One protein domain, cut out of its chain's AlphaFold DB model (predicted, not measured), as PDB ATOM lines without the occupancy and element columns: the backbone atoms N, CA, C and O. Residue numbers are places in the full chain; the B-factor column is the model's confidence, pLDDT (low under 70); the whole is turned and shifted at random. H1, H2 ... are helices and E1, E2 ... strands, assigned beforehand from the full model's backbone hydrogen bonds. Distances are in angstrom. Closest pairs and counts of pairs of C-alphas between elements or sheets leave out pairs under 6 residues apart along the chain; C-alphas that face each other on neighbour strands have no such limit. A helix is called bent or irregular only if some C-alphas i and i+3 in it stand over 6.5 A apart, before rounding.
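Overview. This is residues 5 to 21 and 32 to 86 of the 87 residues of an uncharacterized protein of Desulfobacca acetoxidans (UniProt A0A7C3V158). A small antiparallel sheet, in the order E2 E1 E4, is covered on one face by H1, while H2 grazes the sheet and reaches E3, set off from it. The printed part has 72 residues, with two named helices and four named strands in the order E1 E2 E3 H1 E4 H2, of mixed class. It is compact and rounded, radius of gyration of the C-alphas 11.9 A, spans 29 by 26 by 22 A.

Along the chain. From first to last C-alpha, E1, residues 5 to 10, from (22.427, 38.401, 32.915), measures 16.0 A; E2, 13 to 18, 16.5 A; E4, 65 to 69; H1, 47 to 58, 16.4 A; E3, 36 to 40; H2, 73 to 85, 21.0 A, to (22.267, 19.951, 33.881).

Arrangement. In the hairpin E1 and E2, N 6 and O 17 are 2.8 A apart, within hydrogen-bond range; N 7 and O 66, between E1 and E4, also 2.8 A. H1, height over the sheet 8.7 A, lies over E1, only just slantwise at 31 degrees on the local plane; the closest C-alphas, Ile 6 and Arg 51, are 6.7 A apart. H2 only grazes the sheet with residues 74 to 79; its closest C-alpha to E3 is Trp 82, 6.2 A from Tyr 36. E3 pairs with no named strand. Every O i to N i+4 pair is within range in H1, 3 of 9 in irregular H2, C-alphas 81 and 84 being 7.3 A apart, with 7 of 10 O i to N i+3 pairs.

Size, cuts and confidence. Residues 22 to 31 are not printed, a gap of 29.3 A between C-alphas 21 and 32. Of the links printed whole, none is long. No printed residue is under pLDDT 70.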
ATOM      1  N   VAL A   5      23.333  39.499  33.235       97.38
ATOM      2  CA  VAL A   5      22.427  38.401  32.915       97.38
ATOM      3  C   VAL A   5      21.286  38.962  32.081       97.38
ATOM      4  O   VAL A   5      20.665  39.954  32.450       97.38
ATOM      5  N   ILE A   6      20.980  38.323  30.962       98.00
ATOM      6  CA  ILE A   6      19.807  38.651  30.158       98.00
ATOM      7  C   ILE A   6      18.712  37.659  30.526       98.00
ATOM      8  O   ILE A   6      18.895  36.452  30.395       98.00
ATOM      9  N   ILE A   7      17.574  38.154  31.000       97.50
ATOM     10  CA  ILE A   7      16.381  37.343  31.236       97.50
ATOM     11  C   ILE A   7      15.523  37.408  29.982       97.50
ATOM     12  O   ILE A   7      15.142  38.495  29.553       97.50
ATOM     13  N   ARG A   8      15.174  36.244  29.452       96.62
ATOM     14  CA  ARG A   8      14.181  36.038  28.403       96.62
ATOM     15  C   ARG A   8      12.894  35.527  29.044       96.62
ATOM     16  O   ARG A   8      12.931  34.512  29.736       96.62
ATOM     17  N   ASN A   9      11.767  36.195  28.811       94.69
ATOM     18  CA  ASN A   9      10.448  35.756  29.269       94.69
ATOM     19  C   ASN A   9       9.535  35.501  28.072       94.69
ATOM     20  O   ASN A   9       9.076  36.438  27.423       94.69
ATOM     21  N   ILE A  10       9.241  34.229  27.818       91.06
ATOM     22  CA  ILE A  10       8.349  33.812  26.737       91.06
ATOM     23  C   ILE A  10       7.207  32.999  27.332       91.06
ATOM     24  O   ILE A  10       7.419  31.940  27.924       91.06
ATOM     25  N   PHE A  11       5.985  33.525  27.209       86.19
ATOM     26  CA  PHE A  11       4.757  32.929  27.756       86.19
ATOM     27  C   PHE A  11       4.865  32.526  29.242       86.19
ATOM     28  O   PHE A  11       4.339  31.494  29.655       86.19
ATOM     29  N   GLY A  12       5.568  33.324  30.057       86.44
ATOM     30  CA  GLY A  12       5.762  33.055  31.487       86.44
ATOM     31  C   GLY A  12       6.864  32.041  31.803       86.44
ATOM     32  O   GLY A  12       7.065  31.705  32.968       86.44
ATOM     33  N   SER A  13       7.594  31.562  30.794       90.19
ATOM     34  CA  SER A  13       8.783  30.732  30.979       90.19
ATOM     35  C   SER A  13      10.034  31.594  30.918       90.19
ATOM     36  O   SER A  13      10.301  32.248  29.907       90.19
ATOM     37  N   LEU A  14      10.798  31.578  32.009       94.88
ATOM     38  CA  LEU A  14      12.049  32.312  32.120       94.88
ATOM     39  C   LEU A  14      13.221  31.474  31.609       94.88
ATOM     40  O   LEU A  14      13.316  30.272  31.854       94.88
ATOM     41  N   SER A  15      14.103  32.123  30.866       96.00
ATOM     42  CA  SER A  15      15.406  31.611  30.446       96.00
ATOM     43  C   SER A  15      16.442  32.703  30.660       96.00
ATOM     44  O   SER A  15      16.099  33.885  30.711       96.00
ATOM     45  N   TYR A  16      17.706  32.320  30.783       97.25
ATOM     46  CA  TYR A  16      18.762  33.248  31.172       97.25
ATOM     47  C   TYR A  16      19.969  33.112  30.259       97.25
ATOM     48  O   TYR A  16      20.374  32.000  29.953       97.25
ATOM     49  N   LEU A  17      20.579  34.221  29.871       97.44
ATOM     50  CA  LEU A  17      21.896  34.243  29.248       97.44
ATOM     51  C   LEU A  17      22.850  34.940  30.213       97.44
ATOM     52  O   LEU A  17      22.682  36.115  30.526       97.44
ATOM     53  N   VAL A  18      23.803  34.185  30.748       96.81
ATOM     54  CA  VAL A  18      24.773  34.660  31.738       96.81
ATOM     55  C   VAL A  18      26.050  35.043  31.007       96.81
ATOM     56  O   VAL A  18      26.620  34.199  30.320       96.81
ATOM     57  N   LEU A  19      26.504  36.285  31.173       96.56
ATOM     58  CA  LEU A  19      27.686  36.844  30.509       96.56
ATOM     59  C   LEU A  19      28.823  37.041  31.527       96.56
ATOM     60  O   LEU A  19      29.265  38.159  31.787       96.56
ATOM     61  N   ASP A  20      29.241  35.952  32.180       94.31
ATOM     62  CA  ASP A  20      30.440  35.921  33.035       94.31
ATOM     63  C   ASP A  20      31.674  35.431  32.252       94.31
ATOM     64  O   ASP A  20      31.667  35.411  31.024       94.31
ATOM     65  N   ASP A  21      32.741  35.023  32.948       93.25
ATOM     66  CA  ASP A  21      33.955  34.477  32.321       93.25
ATOM     67  C   ASP A  21      33.695  33.210  31.475       93.25
ATOM     68  O   ASP A  21      34.531  32.830  30.657       93.25
ATOM     69  N   PHE A  32       8.716  20.105  26.858       85.06
ATOM     70  CA  PHE A  32       9.712  19.135  26.392       85.06
ATOM     71  C   PHE A  32      10.064  18.119  27.488       85.06
ATOM     72  O   PHE A  32       9.905  18.378  28.678       85.06
ATOM     73  N   LYS A  33      10.570  16.941  27.087       82.56
ATOM     74  CA  LYS A  33      11.018  15.893  28.026       82.56
ATOM     75  C   LYS A  33      12.216  16.348  28.871       82.56
ATOM     76  O   LYS A  33      12.309  15.992  30.041       82.56
ATOM     77  N   GLU A  34      13.118  17.109  28.261       84.31
ATOM     78  CA  GLU A  34      14.224  17.793  28.929       84.31
ATOM     79  C   GLU A  34      13.873  19.281  28.988       84.31
ATOM     80  O   GLU A  34      14.135  20.034  28.053       84.31
ATOM     81  N   GLU A  35      13.195  19.677  30.067       89.38
ATOM     82  CA  GLU A  35      12.698  21.048  30.237       89.38
ATOM     83  C   GLU A  35      13.841  22.062  30.388       89.38
ATOM     84  O   GLU A  35      13.697  23.206  29.971       89.38
ATOM     85  N   TYR A  36      14.982  21.651  30.941       92.88
ATOM     86  CA  TYR A  36      16.110  22.528  31.240       92.88
ATOM     87  C   TYR A  36      17.340  22.133  30.422       92.88
ATOM     88  O   TYR A  36      17.705  20.960  30.343       92.88
ATOM     89  N   SER A  37      17.997  23.123  29.822       92.62
ATOM     90  CA  SER A  37      19.228  22.937  29.051       92.62
ATOM     91  C   SER A  37      20.236  24.033  29.391       92.62
ATOM     92  O   SER A  37      19.860  25.196  29.531       92.62
ATOM     93  N   ILE A  38      21.511  23.655  29.522       94.62
ATOM     94  CA  ILE A  38      22.638  24.590  29.620       94.62
ATOM     95  C   ILE A  38      23.467  24.462  28.350       94.62
ATOM     96  O   ILE A  38      23.832  23.347  27.971       94.62
ATOM     97  N   ARG A  39      23.774  25.585  27.700       93.69
ATOM     98  CA  ARG A  39      24.591  25.616  26.479       93.69
ATOM     99  C   ARG A  39      25.635  26.727  26.556       93.69
ATOM    100  O   ARG A  39      25.337  27.773  27.124       93.69
ATOM    101  N   PRO A  40      26.854  26.519  26.033       95.56
ATOM    102  CA  PRO A  40      27.841  27.587  25.954       95.56
ATOM    103  C   PRO A  40      27.359  28.670  24.985       95.56
ATOM    104  O   PRO A  40      26.909  28.358  23.884       95.56
ATOM    105  N   TRP A  41      27.489  29.927  25.394       96.50
ATOM    106  CA  TRP A  41      27.215  31.071  24.536       96.50
ATOM    107  C   TRP A  41      28.497  31.479  23.814       96.50
ATOM    108  O   TRP A  41      29.530  31.695  24.446       96.50
ATOM    109  N   LEU A  42      28.428  31.551  22.484       94.75
ATOM    110  CA  LEU A  42      29.570  31.860  21.616       94.75
ATOM    111  C   LEU A  42      29.428  33.210  20.894       94.75
ATOM    112  O   LEU A  42      30.266  33.530  20.054       94.75
ATOM    113  N   GLY A  43      28.361  33.958  21.184       94.69
ATOM    114  CA  GLY A  43      28.118  35.287  20.625       94.69
ATOM    115  C   GLY A  43      28.797  36.394  21.428       94.69
ATOM    116  O   GLY A  43      29.756  36.158  22.172       94.69
ATOM    117  N   SER A  44      28.288  37.617  21.288       95.44
ATOM    118  CA  SER A  44      28.830  38.788  21.980       95.44
ATOM    119  C   SER A  44      28.779  38.650  23.508       95.44
ATOM    120  O   SER A  44      27.893  38.016  24.076       95.44
ATOM    121  N   THR A  45      29.748  39.257  24.194       95.06
ATOM    122  CA  THR A  45      29.746  39.391  25.666       95.06
ATOM    123  C   THR A  45      29.262  40.763  26.124       95.06
ATOM    124  O   THR A  45      29.047  40.963  27.320       95.06
ATOM    125  N   ASP A  46      29.050  41.696  25.189       96.81
ATOM    126  CA  ASP A  46      28.362  42.944  25.491       96.81
ATOM    127  C   ASP A  46      26.867  42.657  25.729       96.81
ATOM    128  O   ASP A  46      26.241  42.003  24.897       96.81
ATOM    129  N   PRO A  47      26.261  43.109  26.841       96.00
ATOM    130  CA  PRO A  47      24.877  42.765  27.163       96.00
ATOM    131  C   PRO A  47      23.830  43.268  26.166       96.00
ATOM    132  O   PRO A  47      22.760  42.664  26.074       96.00
ATOM    133  N   VAL A  48      24.083  44.379  25.468       96.94
ATOM    134  CA  VAL A  48      23.142  44.929  24.484       96.94
ATOM    135  C   VAL A  48      23.218  44.112  23.206       96.94
ATOM    136  O   VAL A  48      22.186  43.598  22.770       96.94
ATOM    137  N   ASP A  49      24.430  43.911  22.686       97.31
ATOM    138  CA  ASP A  49      24.664  43.117  21.479       97.31
ATOM    139  C   ASP A  49      24.226  41.659  21.691       97.31
ATOM    140  O   ASP A  49      23.484  41.102  20.887       97.31
ATOM    141  N   ALA A  50      24.597  41.046  22.821       97.31
ATOM    142  CA  ALA A  50      24.234  39.667  23.146       97.31
ATOM    143  C   ALA A  50      22.717  39.474  23.237       97.31
ATOM    144  O   ALA A  50      22.199  38.427  22.859       97.31
ATOM    145  N   ARG A  51      21.983  40.476  23.735       97.38
ATOM    146  CA  ARG A  51      20.518  40.440  23.774       97.38
ATOM    147  C   ARG A  51      19.927  40.470  22.367       97.38
ATOM    148  O   ARG A  51      18.984  39.728  22.110       97.38
ATOM    149  N   GLU A  52      20.445  41.333  21.498       97.00
ATOM    150  CA  GLU A  52      19.995  41.450  20.106       97.00
ATOM    151  C   GLU A  52      20.280  40.165  19.327       97.00
ATOM    152  O   GLU A  52      19.360  39.590  18.745       97.00
ATOM    153  N   GLU A  53      21.509  39.650  19.418       97.19
ATOM    154  CA  GLU A  53      21.908  38.380  18.808       97.19
ATOM    155  C   GLU A  53      21.045  37.217  19.309       97.19
ATOM    156  O   GLU A  53      20.581  36.393  18.521       97.19
ATOM    157  N   TRP A  54      20.794  37.141  20.619       96.12
ATOM    158  CA  TRP A  54      20.024  36.042  21.195       96.12
ATOM    159  C   TRP A  54      18.545  36.079  20.786       96.12
ATOM    160  O   TRP A  54      17.957  35.029  20.518       96.12
ATOM    161  N   ALA A  55      17.954  37.274  20.693       96.00
ATOM    162  CA  ALA A  55      16.602  37.462  20.167       96.00
ATOM    163  C   ALA A  55      16.517  37.089  18.678       96.00
ATOM    164  O   ALA A  55      15.613  36.354  18.277       96.00
ATOM    165  N   GLU A  56      17.493  37.512  17.867       95.69
ATOM    166  CA  GLU A  56      17.558  37.176  16.442       95.69
ATOM    167  C   GLU A  56      17.716  35.664  16.218       95.69
ATOM    168  O   GLU A  56      16.976  35.074  15.429       95.69
ATOM    169  N   MET A  57      18.618  35.009  16.960       93.62
ATOM    170  CA  MET A  57      18.853  33.562  16.875       93.62
ATOM    171  C   MET A  57      17.601  32.733  17.170       93.62
ATOM    172  O   MET A  57      17.423  31.657  16.591       93.62
ATOM    173  N   LEU A  58      16.746  33.211  18.076       91.31
ATOM    174  CA  LEU A  58      15.500  32.544  18.446       91.31
ATOM    175  C   LEU A  58      14.291  33.026  17.629       91.31
ATOM    176  O   LEU A  58      13.213  32.453  17.771       91.31
ATOM    177  N   ALA A  59      14.480  34.001  16.730       93.56
ATOM    178  CA  ALA A  59      13.430  34.669  15.963       93.56
ATOM    179  C   ALA A  59      12.326  35.266  16.860       93.56
ATOM    180  O   ALA A  59      11.131  35.108  16.598       93.56
ATOM    181  N   GLU A  60      12.743  35.939  17.931       93.44
ATOM    182  CA  GLU A  60      11.874  36.493  18.970       93.44
ATOM    183  C   GLU A  60      11.989  38.013  19.079       93.44
ATOM    184  O   GLU A  60      12.944  38.627  18.607       93.44
ATOM    185  N   ASP A  61      10.984  38.630  19.701       93.44
ATOM    186  CA  ASP A  61      10.978  40.070  19.930       93.44
ATOM    187  C   ASP A  61      11.914  40.434  21.090       93.44
ATOM    188  O   ASP A  61      11.873  39.823  22.164       93.44
ATOM    189  N   ILE A  62      12.730  41.467  20.893       94.06
ATOM    190  CA  ILE A  62      13.654  41.984  21.901       94.06
ATOM    191  C   ILE A  62      12.931  42.489  23.157       94.06
ATOM    192  O   ILE A  62      13.517  42.500  24.241       94.06
ATOM    193  N   GLU A  63      11.651  42.862  23.051       94.56
ATOM    194  CA  GLU A  63      10.817  43.272  24.188       94.56
ATOM    195  C   GLU A  63      10.620  42.152  25.222       94.56
ATOM    196  O   GLU A  63      10.374  42.423  26.400       94.56
ATOM    197  N   CYS A  64      10.790  40.889  24.823       94.69
ATOM    198  CA  CYS A  64      10.748  39.743  25.730       94.69
ATOM    199  C   CYS A  64      12.019  39.597  26.585       94.69
ATOM    200  O   CYS A  64      12.086  38.703  27.437       94.69
ATOM    201  N   TYR A  65      13.023  40.455  26.377       96.88
ATOM    202  CA  TYR A  65      14.340  40.354  26.989       96.88
ATOM    203  C   TYR A  65      14.667  41.569  27.854       96.88
ATOM    204  O   TYR A  65      14.461  42.724  27.481       96.88
ATOM    205  N   ARG A  66      15.273  41.316  29.011       97.00
ATOM    206  CA  ARG A  66      15.708  42.354  29.951       97.00
ATOM    207  C   ARG A  66      17.106  42.063  30.466       97.00
ATOM    208  O   ARG A  66      17.395  40.954  30.901       97.00
ATOM    209  N   ILE A  67      17.957  43.080  30.439       97.25
ATOM    210  CA  ILE A  67      19.316  43.014  30.975       97.25
ATOM    211  C   ILE A  67      19.244  43.347  32.465       97.25
ATOM    212  O   ILE A  67      18.662  44.358  32.858       97.25
ATOM    213  N   VAL A  68      19.817  42.484  33.289       96.81
ATOM    214  CA  VAL A  68      19.940  42.638  34.737       96.81
ATOM    215  C   VAL A  68      21.348  42.236  35.170       96.81
ATOM    216  O   VAL A  68      22.157  41.778  34.367       96.81
ATOM    217  N   ASP A  69      21.653  42.400  36.448       95.31
ATOM    218  CA  ASP A  69      22.848  41.832  37.061       95.31
ATOM    219  C   ASP A  69      22.560  40.459  37.701       95.31
ATOM    220  O   ASP A  69      21.414  40.078  37.953       95.31
ATOM    221  N   SER A  70      23.618  39.704  37.996       93.75
ATOM    222  CA  SER A  70      23.534  38.383  38.624       93.75
ATOM    223  C   SER A  70      22.991  38.377  40.060       93.75
ATOM    224  O   SER A  70      22.726  37.298  40.592       93.75
ATOM    225  N   ASP A  71      22.836  39.536  40.709       94.44
ATOM    226  CA  ASP A  71      22.168  39.662  42.007       94.44
ATOM    227  C   ASP A  71      20.642  39.803  41.886       94.44
ATOM    228  O   ASP A  71      19.937  39.777  42.902       94.44
ATOM    229  N   ASN A  72      20.103  39.856  40.662       95.19
ATOM    230  CA  ASN A  72      18.670  39.856  40.413       95.19
ATOM    231  C   ASN A  72      17.963  38.666  41.097       95.19
ATOM    232  O   ASN A  72      18.346  37.502  40.950       95.19
ATOM    233  N   GLN A  73      16.893  38.969  41.834       92.31
ATOM    234  CA  GLN A  73      16.183  37.986  42.654       92.31
ATOM    235  C   GLN A  73      15.508  36.881  41.834       92.31
ATOM    236  O   GLN A  73      15.511  35.741  42.285       92.31
ATOM    237  N   GLU A  74      14.967  37.184  40.649       92.19
ATOM    238  CA  GLU A  74      14.302  36.194  39.785       92.19
ATOM    239  C   GLU A  74      15.321  35.170  39.281       92.19
ATOM    240  O   GLU A  74      15.114  33.966  39.405       92.19
ATOM    241  N   TYR A  75      16.470  35.647  38.797       93.62
ATOM    242  CA  TYR A  75      17.565  34.777  38.374       93.62
ATOM    243  C   TYR A  75      18.080  33.904  39.526       93.62
ATOM    244  O   TYR A  75      18.217  32.689  39.380       93.62
ATOM    245  N   ARG A  76      18.333  34.499  40.699       93.56
ATOM    246  CA  ARG A  76      18.835  33.759  41.867       93.56
ATOM    247  C   ARG A  76      17.838  32.732  42.393       93.56
ATOM    248  O   ARG A  76      18.263  31.669  42.842       93.56
ATOM    249  N   ALA A  77      16.547  33.056  42.365       92.06
ATOM    250  CA  ALA A  77      15.494  32.145  42.782       92.06
ATOM    251  C   ALA A  77      15.427  30.924  41.861       92.06
ATOM    252  O   ALA A  77      15.344  29.815  42.371       92.06
ATOM    253  N   ASP A  78      15.554  31.102  40.546       91.50
ATOM    254  CA  ASP A  78      15.359  30.024  39.570       91.50
ATOM    255  C   ASP A  78      16.621  29.196  39.279       91.50
ATOM    256  O   ASP A  78      16.508  28.059  38.816       91.50
ATOM    257  N   LEU A  79      17.816  29.719  39.585       88.94
ATOM    258  CA  LEU A  79      19.111  29.130  39.206       88.94
ATOM    259  C   LEU A  79      19.262  27.644  39.576       88.94
ATOM    260  O   LEU A  79      19.800  26.863  38.789       88.94
ATOM    261  N   HIS A  80      18.762  27.245  40.747       88.62
ATOM    262  CA  HIS A  80      18.848  25.865  41.239       88.62
ATOM    263  C   HIS A  80      18.132  24.855  40.326       88.62
ATOM    264  O   HIS A  80      18.473  23.671  40.312       88.62
ATOM    265  N   SER A  81      17.174  25.315  39.516       88.62
ATOM    266  CA  SER A  81      16.448  24.462  38.572       88.62
ATOM    267  C   SER A  81      17.370  23.870  37.506       88.62
ATOM    268  O   SER A  81      17.094  22.780  37.022       88.62
ATOM    269  N   TRP A  82      18.495  24.518  37.180       91.06
ATOM    270  CA  TRP A  82      19.457  24.050  36.175       91.06
ATOM    271  C   TRP A  82      20.620  23.229  36.755       91.06
ATOM    272  O   TRP A  82      21.445  22.724  35.992       91.06
ATOM    273  N   ASP A  83      20.716  23.043  38.077       87.06
ATOM    274  CA  ASP A  83      21.882  22.378  38.686       87.06
ATOM    275  C   ASP A  83      22.075  20.931  38.205       87.06
ATOM    276  O   ASP A  83      23.203  20.469  38.036       87.06
ATOM    277  N   HIS A  84      20.987  20.226  37.896       84.31
ATOM    278  CA  HIS A  84      21.035  18.856  37.379       84.31
ATOM    279  C   HIS A  84      21.610  18.743  35.953       84.31
ATOM    280  O   HIS A  84      21.984  17.643  35.531       84.31
ATOM    281  N   CYS A  85      21.702  19.862  35.227       82.81
ATOM    282  CA  CYS A  85      22.267  19.951  33.881       82.81
ATOM    283  C   CYS A  85      23.785  20.202  33.878       82.81
ATOM    284  O   CYS A  85      24.407  20.086  32.829       82.81
ATOM    285  N   ARG A  86      24.397  20.544  35.021       76.25
ATOM    286  CA  ARG A  86      25.823  20.916  35.142       76.25
ATOM    287  C   ARG A  86      26.797  19.717  35.147       76.25
ATOM    288  O   ARG A  86      27.809  19.765  35.840       76.25
TER     289      ARG A  86